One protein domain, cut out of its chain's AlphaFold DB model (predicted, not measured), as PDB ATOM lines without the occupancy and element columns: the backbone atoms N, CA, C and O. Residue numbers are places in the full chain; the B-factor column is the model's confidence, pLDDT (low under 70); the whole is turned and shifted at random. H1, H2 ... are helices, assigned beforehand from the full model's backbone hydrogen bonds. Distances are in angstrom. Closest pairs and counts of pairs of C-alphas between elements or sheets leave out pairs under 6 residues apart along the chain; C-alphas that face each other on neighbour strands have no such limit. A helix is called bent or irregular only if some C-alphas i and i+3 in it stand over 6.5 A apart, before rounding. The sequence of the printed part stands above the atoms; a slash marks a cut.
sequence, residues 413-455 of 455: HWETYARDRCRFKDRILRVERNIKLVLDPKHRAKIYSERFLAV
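This is residues 413 to 455 of the 455 residues of the protein "PP1c_bdg domain-containing protein" of Dendroctonus ponderosae (UniProt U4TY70). One long helix, H1, kinks near residue 433 and is followed, after a single residue, by a shorter helix, H2, that carries the rod onward the same way. The two are strung end to end, and nothing folds back on them. The printed part has 43 residues with two named helices, H1 then H2, and no named strand; the class is all helix. It is extended, with a radius of gyration of the C-alphas of 17.9 A and spans of 59 by 11 by 11 A.

H1 holds residues 413 to 439 and measures 36.3 A from C-alpha 413 at (2.138, -143.528, 46.275) to C-alpha 439 at (18.378, -163.925, 21.041). It is only just irregular: C-alphas 434 and 437 are 6.52 A apart. H2 holds residues 441 to 453, 16.4 A long, and ends with C-alpha 453 at (28.560, -178.536, 12.335).

H1 has a kink of 40 degrees near residue 433. H1 and H2 are close but not clearly touching; their closest C-alphas, those of Val 438 and Arg 444, are 6.8 A apart. They run the same way at a steep tilt of 40 degrees. In H2 every O i to N i+4 pair is within hydrogen-bond range; in H1, 20 of 23 are.

The C-alphas of His 413 and Val 455, the two farthest apart, are 59.5 A apart. The printed part has no cut, and the link from H1 to H2 is tight. Residue 455, the chain's last, is under 70 in pLDDT.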
ATOM      1  N   HIS A 413       1.560-142.254  46.719       88.62
ATOM      2  CA  HIS A 413       2.138-143.528  46.275       88.62
ATOM      3  C   HIS A 413       2.098-143.709  44.744       88.62
ATOM      4  O   HIS A 413       3.035-144.249  44.153       88.62
ATOM      5  N   TRP A 414       1.067-143.168  44.082       92.00
ATOM      6  CA  TRP A 414       0.908-143.200  42.626       92.00
ATOM      7  C   TRP A 414       2.063-142.534  41.858       92.00
ATOM      8  O   TRP A 414       2.437-143.016  40.790       92.00
ATOM      9  N   GLU A 415       2.664-141.461  42.383       92.00
ATOM     10  CA  GLU A 415       3.760-140.759  41.701       92.00
ATOM     11  C   GLU A 415       5.043-141.599  41.734       92.00
ATOM     12  O   GLU A 415       5.787-141.675  40.753       92.00
ATOM     13  N   THR A 416       5.281-142.281  42.857       91.56
ATOM     14  CA  THR A 416       6.387-143.232  42.992       91.56
ATOM     15  C   THR A 416       6.213-144.399  42.027       91.56
ATOM     16  O   THR A 416       7.139-144.684  41.270       91.56
ATOM     17  N   TYR A 417       5.015-144.986  41.940       95.62
ATOM     18  CA  TYR A 417       4.733-146.046  40.967       95.62
ATOM     19  C   TYR A 417       4.889-145.587  39.514       95.62
ATOM     20  O   TYR A 417       5.444-146.321  38.695       95.62
ATOM     21  N   ALA A 418       4.459-144.367  39.178       95.81
ATOM     22  CA  ALA A 418       4.651-143.807  37.844       95.81
ATOM     23  C   ALA A 418       6.144-143.653  37.504       95.81
ATOM     24  O   ALA A 418       6.584-144.071  36.428       95.81
ATOM     25  N   ARG A 419       6.948-143.123  38.437       95.56
ATOM     26  CA  ARG A 419       8.407-143.008  38.275       95.56
ATOM     27  C   ARG A 419       9.076-144.371  38.118       95.56
ATOM     28  O   ARG A 419       9.928-144.530  37.241       95.56
ATOM     29  N   ASP A 420       8.687-145.351  38.922       97.81
ATOM     30  CA  ASP A 420       9.265-146.691  38.861       97.81
ATOM     31  C   ASP A 420       8.884-147.421  37.575       97.81
ATOM     32  O   ASP A 420       9.744-148.049  36.955       97.81
ATOM     33  N   ARG A 421       7.653-147.246  37.081       97.94
ATOM     34  CA  ARG A 421       7.238-147.748  35.765       97.94
ATOM     35  C   ARG A 421       8.108-147.179  34.641       97.94
ATOM     36  O   ARG A 421       8.544-147.938  33.776       97.94
ATOM     37  N   CYS A 422       8.394-145.875  34.655       98.12
ATOM     38  CA  CYS A 422       9.290-145.255  33.673       98.12
ATOM     39  C   CYS A 422      10.711-145.831  33.758       98.12
ATOM     40  O   CYS A 422      11.263-146.276  32.754       98.12
ATOM     41  N   ARG A 423      11.276-145.928  34.966       98.25
ATOM     42  CA  ARG A 423      12.611-146.513  35.185       98.25
ATOM     43  C   ARG A 423      12.693-147.970  34.740       98.25
ATOM     44  O   ARG A 423      13.706-148.390  34.176       98.25
ATOM     45  N   PHE A 424      11.644-148.742  35.000       98.50
ATOM     46  CA  PHE A 424      11.563-150.142  34.607       98.50
ATOM     47  C   PHE A 424      11.503-150.284  33.086       98.50
ATOM     48  O   PHE A 424      12.268-151.068  32.523       98.50
ATOM     49  N   LYS A 425      10.702-149.453  32.408       98.44
ATOM     50  CA  LYS A 425      10.671-149.368  30.941       98.44
ATOM     51  C   LYS A 425      12.060-149.061  30.370       98.44
ATOM     52  O   LYS A 425      12.528-149.775  29.485       98.44
ATOM     53  N   ASP A 426      12.767-148.081  30.928       98.44
ATOM     54  CA  ASP A 426      14.119-147.722  30.479       98.44
ATOM     55  C   ASP A 426      15.145-148.830  30.724       98.44
ATOM     56  O   ASP A 426      16.117-148.980  29.974       98.44
ATOM     57  N   ARG A 427      14.976-149.603  31.800       98.38
ATOM     58  CA  ARG A 427      15.820-150.765  32.082       98.38
ATOM     59  C   ARG A 427      15.562-151.880  31.076       98.38
ATOM     60  O   ARG A 427      16.534-152.415  30.550       98.38
ATOM     61  N   ILE A 428      14.296-152.180  30.776       98.31
ATOM     62  CA  ILE A 428      13.919-153.164  29.754       98.31
ATOM     63  C   ILE A 428      14.535-152.776  28.413       98.31
ATOM     64  O   ILE A 428      15.288-153.565  27.859       98.31
ATOM     65  N   LEU A 429      14.324-151.542  27.944       98.12
ATOM     66  CA  LEU A 429      14.833-151.086  26.646       98.12
ATOM     67  C   LEU A 429      16.364-151.144  26.553       98.12
ATOM     68  O   LEU A 429      16.922-151.476  25.508       98.12
ATOM     69  N   ARG A 430      17.073-150.823  27.641       98.06
ATOM     70  CA  ARG A 430      18.539-150.932  27.682       98.06
ATOM     71  C   ARG A 430      19.016-152.378  27.636       98.06
ATOM     72  O   ARG A 430      19.978-152.664  26.929       98.06
ATOM     73  N   VAL A 431      18.378-153.269  28.394       98.12
ATOM     74  CA  VAL A 431      18.737-154.693  28.418       98.12
ATOM     75  C   VAL A 431      18.407-155.343  27.080       98.12
ATOM     76  O   VAL A 431      19.258-156.041  26.536       98.12
ATOM     77  N   GLU A 432      17.235-155.043  26.517       97.88
ATOM     78  CA  GLU A 432      16.770-155.537  25.223       97.88
ATOM     79  C   GLU A 432      17.811-155.297  24.130       97.88
ATOM     80  O   GLU A 432      18.184-156.239  23.440       97.88
ATOM     81  N   ARG A 433      18.372-154.085  24.020       96.12
ATOM     82  CA  ARG A 433      19.411-153.785  23.017       96.12
ATOM     83  C   ARG A 433      20.625-154.711  23.093       96.12
ATOM     84  O   ARG A 433      21.187-155.044  22.055       96.12
ATOM     85  N   ASN A 434      21.013-155.139  24.292       95.06
ATOM     86  CA  ASN A 434      22.171-156.012  24.483       95.06
ATOM     87  C   ASN A 434      21.825-157.482  24.216       95.06
ATOM     88  O   ASN A 434      22.600-158.193  23.582       95.06
ATOM     89  N   ILE A 435      20.663-157.942  24.687       97.25
ATOM     90  CA  ILE A 435      20.266-159.351  24.559       97.25
ATOM     91  C   ILE A 435      19.676-159.675  23.185       97.25
ATOM     92  O   ILE A 435      19.729-160.827  22.766       97.25
ATOM     93  N   LYS A 436      19.151-158.683  22.456       97.38
ATOM     94  CA  LYS A 436      18.494-158.874  21.155       97.38
ATOM     95  C   LYS A 436      19.406-159.545  20.134       97.38
ATOM     96  O   LYS A 436      18.934-160.394  19.392       97.38
ATOM     97  N   LEU A 437      20.699-159.220  20.137       94.75
ATOM     98  CA  LEU A 437      21.673-159.864  19.251       94.75
ATOM     99  C   LEU A 437      21.836-161.356  19.576       94.75
ATOM    100  O   LEU A 437      21.857-162.185  18.676       94.75
ATOM    101  N   VAL A 438      21.918-161.698  20.864       95.62
ATOM    102  CA  VAL A 438      22.105-163.084  21.325       95.62
ATOM    103  C   VAL A 438      20.839-163.913  21.109       95.62
ATOM    104  O   VAL A 438      20.913-165.104  20.820       95.62
ATOM    105  N   LEU A 439      19.673-163.282  21.238       95.94
ATOM    106  CA  LEU A 439      18.378-163.925  21.041       95.94
ATOM    107  C   LEU A 439      17.955-164.000  19.566       95.94
ATOM    108  O   LEU A 439      17.015-164.736  19.260       95.94
ATOM    109  N   ASP A 440      18.640-163.305  18.651       97.50
ATOM    110  CA  ASP A 440      18.351-163.367  17.216       97.50
ATOM    111  C   ASP A 440      18.535-164.812  16.701       97.50
ATOM    112  O   ASP A 440      19.638-165.367  16.785       97.50
ATOM    113  N   PRO A 441      17.481-165.457  16.158       97.56
ATOM    114  CA  PRO A 441      17.573-166.800  15.598       97.56
ATOM    115  C   PRO A 441      18.683-166.949  14.557       97.56
ATOM    116  O   PRO A 441      19.329-167.994  14.519       97.56
ATOM    117  N   LYS A 442      18.948-165.908  13.754       97.62
ATOM    118  CA  LYS A 442      20.012-165.938  12.740       97.62
ATOM    119  C   LYS A 442      21.391-166.001  13.383       97.62
ATOM    120  O   LYS A 442      22.230-166.796  12.966       97.62
ATOM    121  N   HIS A 443      21.609-165.188  14.416       97.06
ATOM    122  CA  HIS A 443      22.857-165.196  15.169       97.06
ATOM    123  C   HIS A 443      23.074-166.550  15.852       97.06
ATOM    124  O   HIS A 443      24.148-167.134  15.728       97.06
ATOM    125  N   ARG A 444      22.035-167.099  16.497       97.06
ATOM    126  CA  ARG A 444      22.110-168.415  17.150       97.06
ATOM    127  C   ARG A 444      22.388-169.545  16.164       97.06
ATOM    128  O   ARG A 444      23.259-170.360  16.440       97.06
ATOM    129  N   ALA A 445      21.703-169.578  15.020       96.94
ATOM    130  CA  ALA A 445      21.932-170.587  13.984       96.94
ATOM    131  C   ALA A 445      23.365-170.522  13.440       96.94
ATOM    132  O   ALA A 445      24.012-171.557  13.317       96.94
ATOM    133  N   LYS A 446      23.886-169.309  13.199       96.69
ATOM    134  CA  LYS A 446      25.273-169.093  12.773       96.69
ATOM    135  C   LYS A 446      26.275-169.643  13.793       96.69
ATOM    136  O   LYS A 446      27.115-170.463  13.435       96.69
ATOM    137  N   ILE A 447      26.157-169.241  15.061       96.50
ATOM    138  CA  ILE A 447      27.042-169.725  16.133       96.50
ATOM    139  C   ILE A 447      26.930-171.245  16.291       96.50
ATOM    140  O   ILE A 447      27.937-171.911  16.517       96.50
ATOM    141  N   TYR A 448      25.725-171.802  16.151       96.62
ATOM    142  CA  TYR A 448      25.512-173.242  16.217       96.62
ATOM    143  C   TYR A 448      26.224-173.970  15.069       96.62
ATOM    144  O   TYR A 448      26.967-174.913  15.317       96.62
ATOM    145  N   SER A 449      26.070-173.501  13.826       96.75
ATOM    146  CA  SER A 449      26.772-174.090  12.681       96.75
ATOM    147  C   SER A 449      28.292-173.985  12.807       96.75
ATOM    148  O   SER A 449      28.984-174.965  12.560       96.75
ATOM    149  N   GLU A 450      28.807-172.835  13.259       96.19
ATOM    150  CA  GLU A 450      30.247-172.603  13.430       96.19
ATOM    151  C   GLU A 450      30.860-173.502  14.509       96.19
ATOM    152  O   GLU A 450      32.001-173.926  14.372       96.19
ATOM    153  N   ARG A 451      30.122-173.782  15.590       96.06
ATOM    154  CA  ARG A 451      30.648-174.551  16.727       96.06
ATOM    155  C   ARG A 451      30.411-176.049  16.633       96.06
ATOM    156  O   ARG A 451      31.218-176.798  17.167       96.06
ATOM    157  N   PHE A 452      29.303-176.472  16.030       96.06
ATOM    158  CA  PHE A 452      28.837-177.858  16.138       96.06
ATOM    159  C   PHE A 452      28.729-178.597  14.801       96.06
ATOM    160  O   PHE A 452      28.654-179.817  14.820       96.06
ATOM    161  N   LEU A 453      28.703-177.900  13.657       92.00
ATOM    162  CA  LEU A 453      28.560-178.536  12.335       92.00
ATOM    163  C   LEU A 453      29.813-178.428  11.455       92.00
ATOM    164  O   LEU A 453      29.838-179.004  10.377       92.00
ATOM    165  N   ALA A 454      30.828-177.673  11.881       74.12
ATOM    166  CA  ALA A 454      32.085-177.501  11.147       74.12
ATOM    167  C   ALA A 454      33.141-178.582  11.466       74.12
ATOM    168  O   ALA A 454      34.325-178.372  11.204       74.12
ATOM    169  N   VAL A 455      32.716-179.706  12.049       57.00
ATOM    170  CA  VAL A 455      33.524-180.917  12.262       57.00
ATOM    171  C   VAL A 455      33.145-181.916  11.183       57.00
ATOM    172  O   VAL A 455      34.075-182.489  10.577       57.00
TER     173      VAL A 455